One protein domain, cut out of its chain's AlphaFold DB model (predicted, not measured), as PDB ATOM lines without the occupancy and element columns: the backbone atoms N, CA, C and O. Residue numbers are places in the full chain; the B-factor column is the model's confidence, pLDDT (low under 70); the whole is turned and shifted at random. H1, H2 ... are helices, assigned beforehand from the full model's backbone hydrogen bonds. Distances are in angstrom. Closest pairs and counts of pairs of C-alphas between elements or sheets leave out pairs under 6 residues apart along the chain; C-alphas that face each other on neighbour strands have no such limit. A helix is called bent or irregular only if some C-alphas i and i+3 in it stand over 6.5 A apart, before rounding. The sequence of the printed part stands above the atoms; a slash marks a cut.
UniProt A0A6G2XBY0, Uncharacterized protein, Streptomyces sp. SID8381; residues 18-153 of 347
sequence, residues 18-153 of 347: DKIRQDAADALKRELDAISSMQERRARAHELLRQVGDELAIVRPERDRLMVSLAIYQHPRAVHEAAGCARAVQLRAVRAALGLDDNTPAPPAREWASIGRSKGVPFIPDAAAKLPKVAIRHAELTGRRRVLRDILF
ATOM      1  N   ASP A  18     174.271 131.478 157.888       95.94
ATOM      2  CA  ASP A  18     175.633 130.973 157.712       95.94
ATOM      3  C   ASP A  18     176.193 131.429 156.370       95.94
ATOM      4  O   ASP A  18     177.282 132.010 156.341       95.94
ATOM      5  N   LYS A  19     175.408 131.296 155.295       97.50
ATOM      6  CA  LYS A  19     175.770 131.842 153.985       97.50
ATOM      7  C   LYS A  19     175.961 133.358 154.028       97.50
ATOM      8  O   LYS A  19     176.989 133.843 153.575       97.50
ATOM      9  N   ILE A  20     175.051 134.109 154.655       97.81
ATOM     10  CA  ILE A  20     175.167 135.577 154.764       97.81
ATOM     11  C   ILE A  20     176.442 135.995 155.509       97.81
ATOM     12  O   ILE A  20     177.141 136.919 155.090       97.81
ATOM     13  N   ARG A  21     176.772 135.316 156.618       97.69
ATOM     14  CA  ARG A  21     178.024 135.564 157.351       97.69
ATOM     15  C   ARG A  21     179.245 135.281 156.483       97.69
ATOM     16  O   ARG A  21     180.205 136.049 156.549       97.69
ATOM     17  N   GLN A  22     179.214 134.190 155.723       96.81
ATOM     18  CA  GLN A  22     180.310 133.780 154.852       96.81
ATOM     19  C   GLN A  22     180.490 134.752 153.678       96.81
ATOM     20  O   GLN A  22     181.593 135.249 153.480       96.81
ATOM     21  N   ASP A  23     179.411 135.128 152.990       98.00
ATOM     22  CA  ASP A  23     179.435 136.081 151.875       98.00
ATOM     23  C   ASP A  23     179.983 137.449 152.320       98.00
ATOM     24  O   ASP A  23     180.832 138.041 151.648       98.00
ATOM     25  N   ALA A  24     179.562 137.937 153.495       97.94
ATOM     26  CA  ALA A  24     180.063 139.188 154.062       97.94
ATOM     27  C   ALA A  24     181.543 139.104 154.483       97.94
ATOM     28  O   ALA A  24     182.285 140.081 154.342       97.94
ATOM     29  N   ALA A  25     181.978 137.949 154.995       96.62
ATOM     30  CA  ALA A  25     183.381 137.689 155.300       96.62
ATOM     31  C   ALA A  25     184.231 137.686 154.017       96.62
ATOM     32  O   ALA A  25     185.252 138.373 153.955       96.62
ATOM     33  N   ASP A  26     183.790 136.984 152.974       97.38
ATOM     34  CA  ASP A  26     184.511 136.879 151.705       97.38
ATOM     35  C   ASP A  26     184.577 138.218 150.964       97.38
ATOM     36  O   ASP A  26     185.627 138.568 150.422       97.38
ATOM     37  N   ALA A  27     183.496 139.003 150.979       98.06
ATOM     38  CA  ALA A  27     183.480 140.345 150.402       98.06
ATOM     39  C   ALA A  27     184.504 141.270 151.079       98.06
ATOM     40  O   ALA A  27     185.297 141.919 150.398       98.06
ATOM     41  N   LEU A  28     184.540 141.282 152.415       97.94
ATOM     42  CA  LEU A  28     185.512 142.083 153.156       97.94
ATOM     43  C   LEU A  28     186.948 141.578 152.960       97.94
ATOM     44  O   LEU A  28     187.880 142.375 152.883       97.94
ATOM     45  N   LYS A  29     187.145 140.259 152.875       96.50
ATOM     46  CA  LYS A  29     188.464 139.695 152.595       96.50
ATOM     47  C   LYS A  29     188.989 140.191 151.245       96.50
ATOM     48  O   LYS A  29     190.125 140.642 151.191       96.50
ATOM     49  N   ARG A  30     188.150 140.216 150.201       97.81
ATOM     50  CA  ARG A  30     188.505 140.802 148.894       97.81
ATOM     51  C   ARG A  30     188.832 142.297 148.989       97.81
ATOM     52  O   ARG A  30     189.809 142.720 148.382       97.81
ATOM     53  N   GLU A  31     188.060 143.076 149.757       97.81
ATOM     54  CA  GLU A  31     188.339 144.508 150.005       97.81
ATOM     55  C   GLU A  31     189.740 144.701 150.608       97.81
ATOM     56  O   GLU A  31     190.508 145.542 150.149       97.81
ATOM     57  N   LEU A  32     190.094 143.901 151.616       95.75
ATOM     58  CA  LEU A  32     191.372 144.026 152.319       95.75
ATOM     59  C   LEU A  32     192.548 143.420 151.542       95.75
ATOM     60  O   LEU A  32     193.658 143.944 151.626       95.75
ATOM     61  N   ASP A  33     192.328 142.356 150.770       94.31
ATOM     62  CA  ASP A  33     193.356 141.741 149.922       94.31
ATOM     63  C   ASP A  33     193.760 142.644 148.746       94.31
ATOM     64  O   ASP A  33     194.897 142.554 148.282       94.31
ATOM     65  N   ALA A  34     192.888 143.568 148.325       97.25
ATOM     66  CA  ALA A  34     193.212 144.600 147.339       97.25
ATOM     67  C   ALA A  34     194.238 145.635 147.848       97.25
ATOM     68  O   ALA A  34     194.856 146.332 147.044       97.25
ATOM     69  N   ILE A  35     194.457 145.732 149.165       96.50
ATOM     70  CA  ILE A  35     195.460 146.625 149.760       96.50
ATOM     71  C   ILE A  35     196.809 145.902 149.784       96.50
ATOM     72  O   ILE A  35     197.000 144.943 150.543       96.50
ATOM     73  N   SER A  36     197.748 146.357 148.951       92.88
ATOM     74  CA  SER A  36     199.057 145.712 148.779       92.88
ATOM     75  C   SER A  36     199.957 145.848 150.010       92.88
ATOM     76  O   SER A  36     200.644 144.897 150.376       92.88
ATOM     77  N   SER A  37     199.945 147.008 150.673       92.19
ATOM     78  CA  SER A  37     200.750 147.235 151.875       92.19
ATOM     79  C   SER A  37     200.125 146.560 153.096       92.19
ATOM     80  O   SER A  37     198.972 146.803 153.453       92.19
ATOM     81  N   MET A  38     200.910 145.737 153.798       80.12
ATOM     82  CA  MET A  38     200.458 145.066 155.020       80.12
ATOM     83  C   MET A  38     200.124 146.065 156.138       80.12
ATOM     84  O   MET A  38     199.168 145.854 156.885       80.12
ATOM     85  N   GLN A  39     200.891 147.152 156.257       78.31
ATOM     86  CA  GLN A  39     200.652 148.188 157.267       78.31
ATOM     87  C   GLN A  39     199.343 148.932 156.989       78.31
ATOM     88  O   GLN A  39     198.509 149.053 157.888       78.31
ATOM     89  N   GLU A  40     199.114 149.339 155.739       84.62
ATOM     90  CA  GLU A  40     197.870 150.001 155.322       84.62
ATOM     91  C   GLU A  40     196.663 149.079 155.491       84.62
ATOM     92  O   GLU A  40     195.631 149.495 156.012       84.62
ATOM     93  N   ARG A  41     196.807 147.791 155.147       89.62
ATOM     94  CA  ARG A  41     195.760 146.784 155.349       89.62
ATOM     95  C   ARG A  41     195.371 146.662 156.822       89.62
ATOM     96  O   ARG A  41     194.185 146.590 157.137       89.62
ATOM     97  N   ARG A  42     196.349 146.649 157.736       83.00
ATOM     98  CA  ARG A  42     196.087 146.596 159.186       83.00
ATOM     99  C   ARG A  42     195.461 147.888 159.701       83.00
ATOM    100  O   ARG A  42     194.500 147.812 160.462       83.00
ATOM    101  N   ALA A  43     195.957 149.048 159.277       82.81
ATOM    102  CA  ALA A  43     195.372 150.336 159.644       82.81
ATOM    103  C   ALA A  43     193.900 150.417 159.203       82.81
ATOM    104  O   ALA A  43     193.019 150.721 160.011       82.81
ATOM    105  N   ARG A  44     193.614 150.015 157.958       95.38
ATOM    106  CA  ARG A  44     192.252 149.931 157.426       95.38
ATOM    107  C   ARG A  44     191.388 148.935 158.197       95.38
ATOM    108  O   ARG A  44     190.238 149.232 158.511       95.38
ATOM    109  N   ALA A  45     191.929 147.769 158.546       92.44
ATOM    110  CA  ALA A  45     191.200 146.786 159.336       92.44
ATOM    111  C   ALA A  45     190.837 147.313 160.741       92.44
ATOM    112  O   ALA A  45     189.738 147.030 161.217       92.44
ATOM    113  N   HIS A  46     191.699 148.106 161.390       88.12
ATOM    114  CA  HIS A  46     191.388 148.753 162.674       88.12
ATOM    115  C   HIS A  46     190.230 149.747 162.545       88.12
ATOM    116  O   HIS A  46     189.301 149.719 163.356       88.12
ATOM    117  N   GLU A  47     190.252 150.590 161.511       93.94
ATOM    118  CA  GLU A  47     189.179 151.549 161.236       93.94
ATOM    119  C   GLU A  47     187.833 150.840 161.028       93.94
ATOM    120  O   GLU A  47     186.841 151.172 161.683       93.94
ATOM    121  N   LEU A  48     187.824 149.814 160.172       96.81
ATOM    122  CA  LEU A  48     186.641 149.004 159.895       96.81
ATOM    123  C   LEU A  48     186.159 148.251 161.139       96.81
ATOM    124  O   LEU A  48     184.954 148.088 161.317       96.81
ATOM    125  N   LEU A  49     187.063 147.791 162.015       94.19
ATOM    126  CA  LEU A  49     186.672 147.072 163.233       94.19
ATOM    127  C   LEU A  49     185.905 147.990 164.180       94.19
ATOM    128  O   LEU A  49     184.881 147.567 164.720       94.19
ATOM    129  N   ARG A  50     186.361 149.238 164.327       92.25
ATOM    130  CA  ARG A  50     185.656 150.262 165.099       92.25
ATOM    131  C   ARG A  50     184.277 150.549 164.502       92.25
ATOM    132  O   ARG A  50     183.291 150.421 165.215       92.25
ATOM    133  N   GLN A  51     184.196 150.811 163.193       96.75
ATOM    134  CA  GLN A  51     182.920 151.057 162.498       96.75
ATOM    135  C   GLN A  51     181.932 149.893 162.670       96.75
ATOM    136  O   GLN A  51     180.780 150.094 163.046       96.75
ATOM    137  N   VAL A  52     182.390 148.653 162.463       97.31
ATOM    138  CA  VAL A  52     181.569 147.451 162.670       97.31
ATOM    139  C   VAL A  52     181.147 147.309 164.135       97.31
ATOM    140  O   VAL A  52     180.037 146.854 164.410       97.31
ATOM    141  N   GLY A  53     182.012 147.680 165.082       94.00
ATOM    142  CA  GLY A  53     181.694 147.732 166.507       94.00
ATOM    143  C   GLY A  53     180.556 148.704 166.816       94.00
ATOM    144  O   GLY A  53     179.587 148.302 167.466       94.00
ATOM    145  N   ASP A  54     180.644 149.927 166.296       95.38
ATOM    146  CA  ASP A  54     179.640 150.982 166.465       95.38
ATOM    147  C   ASP A  54     178.292 150.570 165.849       95.38
ATOM    148  O   ASP A  54     177.247 150.660 166.497       95.38
ATOM    149  N   GLU A  55     178.300 150.012 164.635       97.56
ATOM    150  CA  GLU A  55     177.079 149.513 163.993       97.56
ATOM    151  C   GLU A  55     176.456 148.335 164.758       97.56
ATOM    152  O   GLU A  55     175.239 148.282 164.950       97.56
ATOM    153  N   LEU A  56     177.266 147.387 165.246       96.94
ATOM    154  CA  LEU A  56     176.766 146.271 166.057       96.94
ATOM    155  C   LEU A  56     176.145 146.746 167.374       96.94
ATOM    156  O   LEU A  56     175.198 146.112 167.846       96.94
ATOM    157  N   ALA A  57     176.649 147.838 167.958       94.38
ATOM    158  CA  ALA A  57     176.085 148.436 169.165       94.38
ATOM    159  C   ALA A  57     174.665 148.989 168.944       94.38
ATOM    160  O   ALA A  57     173.897 149.057 169.900       94.38
ATOM    161  N   ILE A  58     174.291 149.305 167.699       97.38
ATOM    162  CA  ILE A  58     172.950 149.774 167.314       97.38
ATOM    163  C   ILE A  58     172.063 148.598 166.881       97.38
ATOM    164  O   ILE A  58     170.971 148.389 167.413       97.38
ATOM    165  N   VAL A  59     172.555 147.788 165.940       97.81
ATOM    166  CA  VAL A  59     171.765 146.742 165.273       97.81
ATOM    167  C   VAL A  59     171.404 145.606 166.235       97.81
ATOM    168  O   VAL A  59     170.314 145.038 166.149       97.81
ATOM    169  N   ARG A  60     172.291 145.247 167.176       96.69
ATOM    170  CA  ARG A  60     172.021 144.145 168.112       96.69
ATOM    171  C   ARG A  60     170.871 144.464 169.082       96.69
ATOM    172  O   ARG A  60     169.966 143.632 169.157       96.69
ATOM    173  N   PRO A  61     170.850 145.609 169.797       97.12
ATOM    174  CA  PRO A  61     169.699 145.980 170.619       97.12
ATOM    175  C   PRO A  61     168.391 146.066 169.832       97.12
ATOM    176  O   PRO A  61     167.362 145.606 170.322       97.12
ATOM    177  N   GLU A  62     168.419 146.603 168.608       97.94
ATOM    178  CA  GLU A  62     167.226 146.672 167.758       97.94
ATOM    179  C   GLU A  62     166.705 145.273 167.402       97.94
ATOM    180  O   GLU A  62     165.523 144.982 167.606       97.94
ATOM    181  N   ARG A  63     167.591 144.370 166.958       98.00
ATOM    182  CA  ARG A  63     167.246 142.969 166.685       98.00
ATOM    183  C   ARG A  63     166.632 142.306 167.914       98.00
ATOM    184  O   ARG A  63     165.594 141.657 167.808       98.00
ATOM    185  N   ASP A  64     167.276 142.463 169.070       97.75
ATOM    186  CA  ASP A  64     166.838 141.831 170.311       97.75
ATOM    187  C   ASP A  64     165.474 142.387 170.755       97.75
ATOM    188  O   ASP A  64     164.601 141.614 171.146       97.75
ATOM    189  N   ARG A  65     165.225 143.692 170.583       97.75
ATOM    190  CA  ARG A  65     163.924 144.329 170.849       97.75
ATOM    191  C   ARG A  65     162.811 143.798 169.936       97.75
ATOM    192  O   ARG A  65     161.726 143.486 170.426       97.75
ATOM    193  N   LEU A  66     163.067 143.661 168.631       98.06
ATOM    194  CA  LEU A  66     162.106 143.107 167.663       98.06
ATOM    195  C   LEU A  66     161.796 141.633 167.960       98.06
ATOM    196  O   LEU A  66     160.632 141.230 168.001       98.06
ATOM    197  N   MET A  67     162.841 140.847 168.231       97.88
ATOM    198  CA  MET A  67     162.748 139.441 168.623       97.88
ATOM    199  C   MET A  67     161.920 139.268 169.904       97.88
ATOM    200  O   MET A  67     161.039 138.411 169.955       97.88
ATOM    201  N   VAL A  68     162.179 140.085 170.930       97.62
ATOM    202  CA  VAL A  68     161.444 140.066 172.203       97.62
ATOM    203  C   VAL A  68     159.980 140.455 172.000       97.62
ATOM    204  O   VAL A  68     159.106 139.735 172.480       97.62
ATOM    205  N   SER A  69     159.696 141.521 171.244       97.31
ATOM    206  CA  SER A  69     158.321 141.930 170.921       97.31
ATOM    207  C   SER A  69     157.540 140.794 170.248       97.31
ATOM    208  O   SER A  69     156.435 140.461 170.678       97.31
ATOM    209  N   LEU A  70     158.124 140.137 169.238       96.12
ATOM    210  CA  LEU A  70     157.489 138.994 168.567       96.12
ATOM    211  C   LEU A  70     157.253 137.828 169.519       96.12
ATOM    212  O   LEU A  70     156.158 137.270 169.558       96.12
ATOM    213  N   ALA A  71     158.275 137.470 170.295       95.25
ATOM    214  CA  ALA A  71     158.211 136.342 171.208       95.25
ATOM    215  C   ALA A  71     157.153 136.532 172.302       95.25
ATOM    216  O   ALA A  71     156.527 135.546 172.677       95.25
ATOM    217  N   ILE A  72     156.970 137.760 172.798       95.12
ATOM    218  CA  ILE A  72     156.058 138.091 173.899       95.12
ATOM    219  C   ILE A  72     154.618 138.311 173.431       95.12
ATOM    220  O   ILE A  72     153.704 137.903 174.141       95.12
ATOM    221  N   TYR A  73     154.407 138.971 172.288       95.00
ATOM    222  CA  TYR A  73     153.073 139.453 171.902       95.00
ATOM    223  C   TYR A  73     152.427 138.699 170.743       95.00
ATOM    224  O   TYR A  73     151.205 138.677 170.659       95.00
ATOM    225  N   GLN A  74     153.220 138.120 169.839       91.62
ATOM    226  CA  GLN A  74     152.708 137.530 168.593       91.62
ATOM    227  C   GLN A  74     152.939 136.011 168.526       91.62
ATOM    228  O   GLN A  74     152.251 135.309 167.794       91.62
ATOM    229  N   HIS A  75     153.900 135.493 169.300       89.50
ATOM    230  CA  HIS A  75     154.245 134.072 169.420       89.50
ATOM    231  C   HIS A  75     154.383 133.290 168.092       89.50
ATOM    232  O   HIS A  75     153.956 132.129 168.031       89.50
ATOM    233  N   PRO A  76     154.995 133.843 167.024       90.06
ATOM    234  CA  PRO A  76     155.194 133.067 165.810       90.06
ATOM    235  C   PRO A  76     156.191 131.933 166.060       90.06
ATOM    236  O   PRO A  76     157.034 131.970 166.966       90.06
ATOM    237  N   ARG A  77     156.099 130.878 165.249       89.62
ATOM    238  CA  ARG A  77     157.031 129.752 165.345       89.62
ATOM    239  C   ARG A  77     158.444 130.217 164.984       89.62
ATOM    240  O   ARG A  77     158.635 130.967 164.037       89.62
ATOM    241  N   ALA A  78     159.430 129.709 165.722       91.12
ATOM    242  CA  ALA A  78     160.851 129.857 165.402       91.12
ATOM    243  C   ALA A  78     161.378 131.309 165.291       91.12
ATOM    244  O   ALA A  78     162.238 131.594 164.463       91.12
ATOM    245  N   VAL A  79     160.937 132.222 166.171       95.56
ATOM    246  CA  VAL A  79     161.463 133.609 166.238       95.56
ATOM    247  C   VAL A  79     163.001 133.655 166.269       95.56
ATOM    248  O   VAL A  79     163.603 134.471 165.577       95.56
ATOM    249  N   HIS A  80     163.650 132.783 167.049       96.31
ATOM    250  CA  HIS A  80     165.116 132.706 167.129       96.31
ATOM    251  C   HIS A  80     165.787 132.386 165.789       96.31
ATOM    252  O   HIS A  80     166.837 132.956 165.501       96.31
ATOM    253  N   GLU A  81     165.183 131.529 164.961       96.44
ATOM    254  CA  GLU A  81     165.702 131.227 163.624       96.44
ATOM    255  C   GLU A  81     165.640 132.481 162.757       96.44
ATOM    256  O   GLU A  81     166.659 132.861 162.203       96.44
ATOM    257  N   ALA A  82     164.511 133.199 162.732       96.81
ATOM    258  CA  ALA A  82     164.374 134.463 161.995       96.81
ATOM    259  C   ALA A  82     165.287 135.590 162.520       96.81
ATOM    260  O   ALA A  82     165.660 136.494 161.774       96.81
ATOM    261  N   ALA A  83     165.668 135.538 163.799       97.12
ATOM    262  CA  ALA A  83     166.641 136.440 164.411       97.12
ATOM    263  C   ALA A  83     168.106 136.002 164.192       97.12
ATOM    264  O   ALA A  83     169.026 136.699 164.633       97.12
ATOM    265  N   GLY A  84     168.345 134.845 163.566       96.25
ATOM    266  CA  GLY A  84     169.681 134.295 163.344       96.25
ATOM    267  C   GLY A  84     170.431 133.955 164.633       96.25
ATOM    268  O   GLY A  84     171.653 134.125 164.698       96.25
ATOM    269  N   CYS A  85     169.720 133.522 165.682       96.31
ATOM    270  CA  CYS A  85     170.294 133.217 166.991       96.31
ATOM    271  C   CYS A  85     169.831 131.858 167.543       96.31
ATOM    272  O   CYS A  85     168.856 131.259 167.096       96.31
ATOM    273  N   ALA A  86     170.542 131.348 168.552       95.88
ATOM    274  CA  ALA A  86     170.126 130.132 169.243       95.88
ATOM    275  C   ALA A  86     168.895 130.395 170.127       95.88
ATOM    276  O   ALA A  86     168.780 131.451 170.754       95.88
ATOM    277  N   ARG A  87     168.027 129.390 170.300       94.19
ATOM    278  CA  ARG A  87     166.840 129.478 171.174       94.19
ATOM    279  C   ARG A  87     167.165 129.949 172.598       94.19
ATOM    280  O   ARG A  87     166.400 130.708 173.186       94.19
ATOM    281  N   ALA A  88     168.308 129.535 173.146       92.50
ATOM    282  CA  ALA A  88     168.766 129.972 174.467       92.50
ATOM    283  C   ALA A  88     169.011 131.493 174.543       92.50
ATOM    284  O   ALA A  88     168.743 132.103 175.575       92.50
ATOM    285  N   VAL A  89     169.475 132.114 173.451       94.25
ATOM    286  CA  VAL A  89     169.680 133.569 173.359       94.25
ATOM    287  C   VAL A  89     168.335 134.294 173.355       94.25
ATOM    288  O   VAL A  89     168.162 135.231 174.131       94.25
ATOM    289  N   GLN A  90     167.364 133.816 172.566       95.06
ATOM    290  CA  GLN A  90     165.993 134.343 172.583       95.06
ATOM    291  C   GLN A  90     165.394 134.283 173.995       95.06
ATOM    292  O   GLN A  90     164.871 135.280 174.486       95.06
ATOM    293  N   LEU A  91     165.489 133.131 174.666       92.56
ATOM    294  CA  LEU A  91     164.934 132.958 176.011       92.56
ATOM    295  C   LEU A  91     165.586 133.887 177.036       92.56
ATOM    296  O   LEU A  91     164.877 134.453 177.864       92.56
ATOM    297  N   ARG A  92     166.908 134.081 176.970       93.12
ATOM    298  CA  ARG A  92     167.612 135.021 177.851       93.12
ATOM    299  C   ARG A  92     167.142 136.459 177.632       93.12
ATOM    300  O   ARG A  92     166.865 137.153 178.602       93.12
ATOM    301  N   ALA A  93     166.991 136.885 176.377       94.00
ATOM    302  CA  ALA A  93     166.493 138.222 176.051       94.00
ATOM    303  C   ALA A  93     165.049 138.440 176.540       94.00
ATOM    304  O   ALA A  93     164.749 139.481 177.116       94.00
ATOM    305  N   VAL A  94     164.173 137.440 176.377       94.50
ATOM    306  CA  VAL A  94     162.796 137.490 176.899       94.50
ATOM    307  C   VAL A  94     162.796 137.575 178.426       94.50
ATOM    308  O   VAL A  94     162.122 138.437 178.974       94.50
ATOM    309  N   ARG A  95     163.573 136.743 179.131       94.06
ATOM    310  CA  ARG A  95     163.668 136.793 180.604       94.06
ATOM    311  C   ARG A  95     164.133 138.153 181.108       94.06
ATOM    312  O   ARG A  95     163.484 138.715 181.984       94.06
ATOM    313  N   ALA A  96     165.187 138.696 180.502       94.38
ATOM    314  CA  ALA A  96     165.688 140.023 180.836       94.38
ATOM    315  C   ALA A  96     164.608 141.101 180.633       94.38
ATOM    316  O   ALA A  96     164.392 141.923 181.519       94.38
ATOM    317  N   ALA A  97     163.869 141.057 179.518       95.38
ATOM    318  CA  ALA A  97     162.775 141.994 179.246       95.38
ATOM    319  C   ALA A  97     161.590 141.858 180.220       95.38
ATOM    320  O   ALA A  97     160.916 142.839 180.517       95.38
ATOM    321  N   LEU A  98     161.349 140.655 180.749       94.94
ATOM    322  CA  LEU A  98     160.339 140.400 181.781       94.94
ATOM    323  C   LEU A  98     160.840 140.711 183.209       94.94
ATOM    324  O   LEU A  98     160.070 140.583 184.163       94.94
ATOM    325  N   GLY A  99     162.100 141.132 183.375       94.81
ATOM    326  CA  GLY A  99     162.708 141.419 184.676       94.81
ATOM    327  C   GLY A  99     162.943 140.170 185.531       94.81
ATOM    328  O   GLY A  99     162.747 140.222 186.742       94.81
ATOM    329  N   LEU A 100     163.287 139.047 184.895       93.06
ATOM    330  CA  LEU A 100     163.595 137.775 185.552       93.06
ATOM    331  C   LEU A 100     165.110 137.560 185.614       93.06
ATOM    332  O   LEU A 100     165.804 137.794 184.623       93.06
ATOM    333  N   ASP A 101     165.596 137.035 186.737       89.81
ATOM    334  CA  ASP A 101     166.992 136.612 186.879       89.81
ATOM    335  C   ASP A 101     167.315 135.420 185.960       89.81
ATOM    336  O   ASP A 101     166.439 134.622 185.609       89.81
ATOM    337  N   ASP A 102     168.594 135.246 185.606       79.94
ATOM    338  CA  ASP A 102     169.050 134.216 184.654       79.94
ATOM    339  C   ASP A 102     168.633 132.782 185.046       79.94
ATOM    340  O   ASP A 102     168.367 131.944 184.172       79.94
ATOM    341  N   ASN A 103     168.526 132.517 186.353       83.38
ATOM    342  CA  ASN A 103     168.174 131.214 186.921       83.38
ATOM    343  C   ASN A 103     166.669 131.028 187.170       83.38
ATOM    344  O   ASN A 103     166.240 129.914 187.470       83.38
ATOM    345  N   THR A 104     165.859 132.079 187.032       87.50
ATOM    346  CA  THR A 104     164.418 131.988 187.278       87.50
ATOM    347  C   THR A 104     163.736 131.312 186.078       87.50
ATOM    348  O   THR A 104     163.941 131.724 184.927       87.50
ATOM    349  N   PRO A 105     162.928 130.251 186.292       86.94
ATOM    350  CA  PRO A 105     162.129 129.652 185.230       86.94
ATOM    351  C   PRO A 105     161.269 130.713 184.539       86.94
ATOM    352  O   PRO A 105     160.679 131.571 185.189       86.94
ATOM    353  N   ALA A 106     161.199 130.665 183.205       84.62
ATOM    354  CA  ALA A 106     160.322 131.583 182.489       84.62
ATOM    355  C   ALA A 106     158.860 131.235 182.828       84.62
ATOM    356  O   ALA A 106     158.530 130.043 182.842       84.62
ATOM    357  N   PRO A 107     157.988 132.231 183.062       89.69
ATOM    358  CA  PRO A 107     156.568 131.985 183.258       89.69
ATOM    359  C   PRO A 107     155.968 131.313 182.012       89.69
ATOM    360  O   PRO A 107     156.574 131.357 180.931       89.69
ATOM    361  N   PRO A 108     154.782 130.695 182.120       90.06
ATOM    362  CA  PRO A 108     154.075 130.141 180.971       90.06
ATOM    363  C   PRO A 108     153.922 131.172 179.842       90.06
ATOM    364  O   PRO A 108     153.613 132.334 180.096       90.06
ATOM    365  N   ALA A 109     154.087 130.749 178.582       86.94
ATOM    366  CA  ALA A 109     154.061 131.658 177.425       86.94
ATOM    367  C   ALA A 109     152.781 132.512 177.343       86.94
ATOM    368  O   ALA A 109     152.845 133.682 176.980       86.94
ATOM    369  N   ARG A 110     151.638 131.957 177.772       88.19
ATOM    370  CA  ARG A 110     150.338 132.651 177.842       88.19
ATOM    371  C   ARG A 110     150.331 133.894 178.746       88.19
ATOM    372  O   ARG A 110     149.473 134.753 178.587       88.19
ATOM    373  N   GLU A 111     151.262 133.995 179.694       93.19
ATOM    374  CA  GLU A 111     151.367 135.121 180.632       93.19
ATOM    375  C   GLU A 111     152.339 136.203 180.144       93.19
ATOM    376  O   GLU A 111     152.320 137.325 180.658       93.19
ATOM    377  N   TRP A 112     153.162 135.911 179.129       94.00
ATOM    378  CA  TRP A 112     154.231 136.809 178.684       94.00
ATOM    379  C   TRP A 112     153.705 138.172 178.253       94.00
ATOM    380  O   TRP A 112     154.270 139.175 178.669       94.00
ATOM    381  N   ALA A 113     152.615 138.242 177.486       94.31
ATOM    382  CA  ALA A 113     152.057 139.517 177.033       94.31
ATOM    383  C   ALA A 113     151.593 140.414 178.197       94.31
ATOM    384  O   ALA A 113     151.760 141.635 178.148       94.31
ATOM    385  N   SER A 114     151.021 139.823 179.253       95.38
ATOM    386  CA  SER A 114     150.581 140.560 180.444       95.38
ATOM    387  C   SER A 114     151.777 141.103 181.230       95.38
ATOM    388  O   SER A 114     151.848 142.301 181.507       95.38
ATOM    389  N   ILE A 115     152.763 140.241 181.501       95.50
ATOM    390  CA  ILE A 115     153.986 140.614 182.223       95.50
ATOM    391  C   ILE A 115     154.812 141.616 181.406       95.50
ATOM    392  O   ILE A 115     155.304 142.601 181.940       95.50
ATOM    393  N   GLY A 116     154.924 141.422 180.093       95.81
ATOM    394  CA  GLY A 116     155.616 142.345 179.196       95.81
ATOM    395  C   GLY A 116     155.006 143.744 179.246       95.81
ATOM    396  O   GLY A 116     155.738 144.718 179.388       95.81
ATOM    397  N   ARG A 117     153.667 143.854 179.224       97.00
ATOM    398  CA  ARG A 117     152.973 145.144 179.397       97.00
ATOM    399  C   ARG A 117     153.265 145.782 180.755       97.00
ATOM    400  O   ARG A 117     153.582 146.966 180.790       97.00
ATOM    401  N   SER A 118     153.213 145.022 181.851       97.19
ATOM    402  CA  SER A 118     153.494 145.569 183.190       97.19
ATOM    403  C   SER A 118     154.958 145.983 183.378       97.19
ATOM    404  O   SER A 118     155.246 146.882 184.163       97.19
ATOM    405  N   LYS A 119     155.881 145.371 182.629       97.00
ATOM    406  CA  LYS A 119     157.313 145.706 182.602       97.00
ATOM    407  C   LYS A 119     157.687 146.762 181.558       97.00
ATOM    408  O   LYS A 119     158.863 147.081 181.424       97.00
ATOM    409  N   GLY A 120     156.715 147.312 180.826       97.06
ATOM    410  CA  GLY A 120     156.959 148.351 179.823       97.06
ATOM    411  C   GLY A 120     157.675 147.855 178.564       97.06
ATOM    412  O   GLY A 120     158.298 148.648 177.859       97.06
ATOM    413  N   VAL A 121     157.602 146.556 178.258       96.50
ATOM    414  CA  VAL A 121     158.128 146.024 176.998       96.50
ATOM    415  C   VAL A 121     157.283 146.587 175.845       96.50
ATOM    416  O   VAL A 121     156.059 146.465 175.857       96.50
ATOM    417  N   PRO A 122     157.892 147.224 174.833       96.62
ATOM    418  CA  PRO A 122     157.139 147.823 173.741       96.62
ATOM    419  C   PRO A 122     156.604 146.748 172.788       96.62
ATOM    420  O   PRO A 122     157.361 145.898 172.316       96.62
ATOM    421  N   PHE A 123     155.318 146.837 172.443       97.12
ATOM    422  CA  PHE A 123     154.756 146.109 171.308       97.12
ATOM    423  C   PHE A 123     155.141 146.813 170.005       97.12
ATOM    424  O   PHE A 123     154.893 148.005 169.837       97.12
ATOM    425  N   ILE A 124     155.746 146.070 169.083       97.06
ATOM    426  CA  ILE A 124     156.136 146.553 167.757       97.06
ATOM    427  C   ILE A 124     155.285 145.804 166.722       97.06
ATOM    428  O   ILE A 124     155.561 144.627 166.464       97.06
ATOM    429  N   PRO A 125     154.248 146.446 166.149       93.19
ATOM    430  CA  PRO A 125     153.296 145.783 165.256       93.19
ATOM    431  C   PRO A 125     153.958 145.138 164.034       93.19
ATOM    432  O   PRO A 125     153.639 144.011 163.675       93.19
ATOM    433  N   ASP A 126     154.948 145.809 163.445       95.31
ATOM    434  CA  ASP A 126     155.642 145.381 162.228       95.31
ATOM    435  C   ASP A 126     156.935 144.593 162.496       95.31
ATOM    436  O   ASP A 126     157.784 144.435 161.612       95.31
ATOM    437  N   ALA A 127     157.096 144.060 163.712       95.69
ATOM    438  CA  ALA A 127     158.310 143.353 164.096       95.69
ATOM    439  C   ALA A 127     158.601 142.136 163.208       95.69
ATOM    440  O   ALA A 127     159.766 141.871 162.920       95.69
ATOM    441  N   ALA A 128     157.567 141.438 162.728       95.69
ATOM    442  CA  ALA A 128     157.714 140.282 161.845       95.69
ATOM    443  C   ALA A 128     158.370 140.647 160.505       95.69
ATOM    444  O   ALA A 128     159.221 139.910 160.013       95.69
ATOM    445  N   ALA A 129     158.034 141.817 159.955       94.94
ATOM    446  CA  ALA A 129     158.601 142.313 158.706       94.94
ATOM    447  C   ALA A 129     159.999 142.932 158.894       94.94
ATOM    448  O   ALA A 129     160.841 142.861 157.995       94.94
ATOM    449  N   LYS A 130     160.261 143.548 160.055       97.38
ATOM    450  CA  LYS A 130     161.545 144.205 160.360       97.38
ATOM    451  C   LYS A 130     162.631 143.239 160.825       97.38
ATOM    452  O   LYS A 130     163.785 143.408 160.433       97.38
ATOM    453  N   LEU A 131     162.285 142.238 161.640       97.19
ATOM    454  CA  LEU A 131     163.261 141.355 162.286       97.19
ATOM    455  C   LEU A 131     164.227 140.699 161.285       97.19
ATOM    456  O   LEU A 131     165.431 140.817 161.521       97.19
ATOM    457  N   PRO A 132     163.778 140.087 160.167       96.06
ATOM    458  CA  PRO A 132     164.700 139.464 159.220       96.06
ATOM    459  C   PRO A 132     165.718 140.458 158.652       96.06
ATOM    460  O   PRO A 132     166.898 140.138 158.574       96.06
ATOM    461  N   LYS A 133     165.307 141.695 158.339       97.25
ATOM    462  CA  LYS A 133     166.199 142.730 157.783       97.25
ATOM    463  C   LYS A 133     167.303 143.119 158.770       97.25
ATOM    464  O   LYS A 133     168.481 143.130 158.417       97.25
ATOM    465  N   VAL A 134     166.931 143.381 160.024       97.94
ATOM    466  CA  VAL A 134     167.887 143.737 161.086       97.94
ATOM    467  C   VAL A 134     168.791 142.544 161.428       97.94
ATOM    468  O   VAL A 134     169.992 142.709 161.647       97.94
ATOM    469  N   ALA A 135     168.251 141.321 161.415       97.88
ATOM    470  CA  ALA A 135     169.019 140.101 161.645       97.88
ATOM    471  C   ALA A 135     170.038 139.824 160.526       97.88
ATOM    472  O   ALA A 135     171.169 139.440 160.829       97.88
ATOM    473  N   ILE A 136     169.674 140.056 159.258       98.25
ATOM    474  CA  ILE A 136     170.587 139.967 158.107       98.25
ATOM    475  C   ILE A 136     171.743 140.948 158.297       98.25
ATOM    476  O   ILE A 136     172.899 140.524 158.295       98.25
ATOM    477  N   ARG A 137     171.453 142.224 158.591       98.31
ATOM    478  CA  ARG A 137     172.505 143.225 158.831       98.31
ATOM    479  C   ARG A 137     173.418 142.841 159.996       98.31
ATOM    480  O   ARG A 137     174.639 142.948 159.897       98.31
ATOM    481  N   HIS A 138     172.851 142.343 161.095       98.12
ATOM    482  CA  HIS A 138     173.637 141.837 162.222       98.12
ATOM    483  C   HIS A 138     174.568 140.689 161.796       98.12
ATOM    484  O   HIS A 138     175.720 140.618 162.236       98.12
ATOM    485  N   ALA A 139     174.074 139.757 160.977       97.75
ATOM    486  CA  ALA A 139     174.849 138.624 160.486       97.75
ATOM    487  C   ALA A 139     175.991 139.073 159.562       97.75
ATOM    488  O   ALA A 139     177.122 138.643 159.782       97.75
ATOM    489  N   GLU A 140     175.739 139.999 158.635       98.31
ATOM    490  CA  GLU A 140     176.774 140.615 157.792       98.31
ATOM    491  C   GLU A 140     177.890 141.237 158.640       98.31
ATOM    492  O   GLU A 140     179.066 140.909 158.480       98.31
ATOM    493  N   LEU A 141     177.526 142.089 159.607       97.94
ATOM    494  CA  LEU A 141     178.477 142.745 160.508       97.94
ATOM    495  C   LEU A 141     179.264 141.736 161.353       97.94
ATOM    496  O   LEU A 141     180.461 141.909 161.580       97.94
ATOM    497  N   THR A 142     178.622 140.650 161.787       96.62
ATOM    498  CA  THR A 142     179.291 139.564 162.519       96.62
ATOM    499  C   THR A 142     180.308 138.832 161.638       96.62
ATOM    500  O   THR A 142     181.418 138.554 162.098       96.62
ATOM    501  N   GLY A 143     179.957 138.551 160.378       96.75
ATOM    502  CA  GLY A 143     180.858 137.966 159.382       96.75
ATOM    503  C   GLY A 143     182.075 138.857 159.125       96.75
ATOM    504  O   GLY A 143     183.213 138.409 159.263       96.75
ATOM    505  N   ARG A 144     181.842 140.155 158.892       98.00
ATOM    506  CA  ARG A 144     182.908 141.161 158.729       98.00
ATOM    507  C   ARG A 144     183.813 141.240 159.957       98.00
ATOM    508  O   ARG A 144     185.033 141.145 159.835       98.00
ATOM    509  N   ARG A 145     183.233 141.331 161.161       95.69
ATOM    510  CA  ARG A 145     183.988 141.398 162.424       95.69
ATOM    511  C   ARG A 145     184.951 140.225 162.584       95.69
ATOM    512  O   ARG A 145     186.044 140.426 163.107       95.69
ATOM    513  N   ARG A 146     184.563 139.017 162.162       92.81
ATOM    514  CA  ARG A 146     185.428 137.830 162.216       92.81
ATOM    515  C   ARG A 146     186.698 138.026 161.386       92.81
ATOM    516  O   ARG A 146     187.784 137.863 161.926       92.81
ATOM    517  N   VAL A 147     186.569 138.457 160.131       93.75
ATOM    518  CA  VAL A 147     187.715 138.688 159.232       93.75
ATOM    519  C   VAL A 147     188.634 139.785 159.758       93.75
ATOM    520  O   VAL A 147     189.845 139.589 159.827       93.75
ATOM    521  N   LEU A 148     188.069 140.911 160.206       92.94
ATOM    522  CA  LEU A 148     188.847 142.013 160.793       92.94
ATOM    523  C   LEU A 148     189.640 141.538 162.001       92.94
ATOM    524  O   LEU A 148     190.827 141.819 162.136       92.94
ATOM    525  N   ARG A 149     188.989 140.756 162.862       87.50
ATOM    526  CA  ARG A 149     189.639 140.121 163.997       87.50
ATOM    527  C   ARG A 149     190.784 139.225 163.532       87.50
ATOM    528  O   ARG A 149     191.846 139.292 164.140       87.50
ATOM    529  N   ASP A 150     190.592 138.378 162.539       85.56
ATOM    530  CA  ASP A 150     191.626 137.432 162.108       85.56
ATOM    531  C   ASP A 150     192.835 138.141 161.474       85.56
ATOM    532  O   ASP A 150     193.967 137.730 161.704       85.56
ATOM    533  N   ILE A 151     192.621 139.266 160.786       85.25
ATOM    534  CA  ILE A 151     193.695 140.098 160.216       85.25
ATOM    535  C   ILE A 151     194.446 140.897 161.285       85.25
ATOM    536  O   ILE A 151     195.671 141.001 161.243       85.25
ATOM    537  N   LEU A 152     193.723 141.506 162.227       81.44
ATOM    538  CA  LEU A 152     194.313 142.389 163.239       81.44
ATOM    539  C   LEU A 152     195.036 141.629 164.336       81.44
ATOM    540  O   LEU A 152     196.049 142.094 164.859       81.44
ATOM    541  N   PHE A 153     194.541 140.439 164.643       75.94
ATOM    542  CA  PHE A 153     195.113 139.572 165.654       75.94
ATOM    543  C   PHE A 153     195.326 138.188 165.025       75.94
ATOM    544  O   PHE A 153     194.630 137.232 165.396       75.94
TER     545      PHE A 153
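This is residues 18 to 153 of the 347 residues of an uncharacterized protein of Streptomyces sp. SID8381 (UniProt A0A6G2XBY0). Two long helices, H2 and H6, lie side by side in opposite ways and make the length of a rod. H1 folds back from the first end of H2 and packs on H6, completing a three-helix bundle, while H3, H4 and H5 cluster at the other end of H2, where H4 crosses it near residues 64 to 72 and H5 caps its last residues, 72 to 73 touching it. The printed part has 136 residues with six named helices, H1 to H6 in chain order, and no named strand; the class is all helix. The whole is loose, with a radius of gyration of the C-alphas of 18.1 A and spans of 58 by 27 by 20 A.

H2, residues 38 to 74, is the hub, touching five helices, and has a kink of 28 degrees near residue 55. H6, residues 127 to 152, touches it at a shallow tilt of 26 degrees, opposite ways; the closest C-alphas, of Leu 66 and Ala 127, are 5.2 A apart. H1, residues 18 to 33, forms a helical hairpin with H2 at a shallow tilt of 20 degrees, touching it with residues 32 to 33 alone; the closest C-alphas, of Leu 32 and Arg 41, are 6.0 A apart. H1 touches residues 136 to 147 of H6 at a steep tilt of 42 degrees, the same way; the closest C-alphas, of Arg 21 and Gly 143, are 4.2 A apart. H1, H2 and H6 form an up and down bundle, each running against the one before it. H4, residues 87 to 97, touches residues 64 to 72 of H2 about perpendicular, only just, at 71 degrees; C-alphas 68 and 94 are closest, at 5.5 A. H5, residues 109 to 118, touches residues 72 to 73 of H2 about perpendicular, at 77 degrees; C-alphas 73 and 113 are closest, at 5.2 A. H3, residues 79 to 82, touches residues 67 to 71 of H2, with C-alphas 67 and 79 closest, at 6.4 A. H1 and H4 are apart. Every O i to N i+4 pair is within hydrogen-bond range in H1 and H4, against 32 of 33 in H2, 4 of 6 in H5 and 20 of 22 in H6; H3 is too short for such a pair.

H1 begins at C-alpha 18 (175.633, 130.973, 157.712). H2 measures 50.2 A from first to last C-alpha, H6 36.0 A and H1 22.2 A. H5 is irregular, with C-alphas 110 and 113 7.1 A apart, and H6 only just so, with C-alphas 129 and 132 6.8 A apart. H6 ends at C-alpha 152 (194.313, 142.389, 163.239).

The C-alphas farthest apart, of Ser 37 and Arg 110, are 58.6 A apart. The printed part has no cut. The link from H4 to H5, with 11 residues, is long. The mean pLDDT of the printed part is 94.0, and no printed residue is under 70.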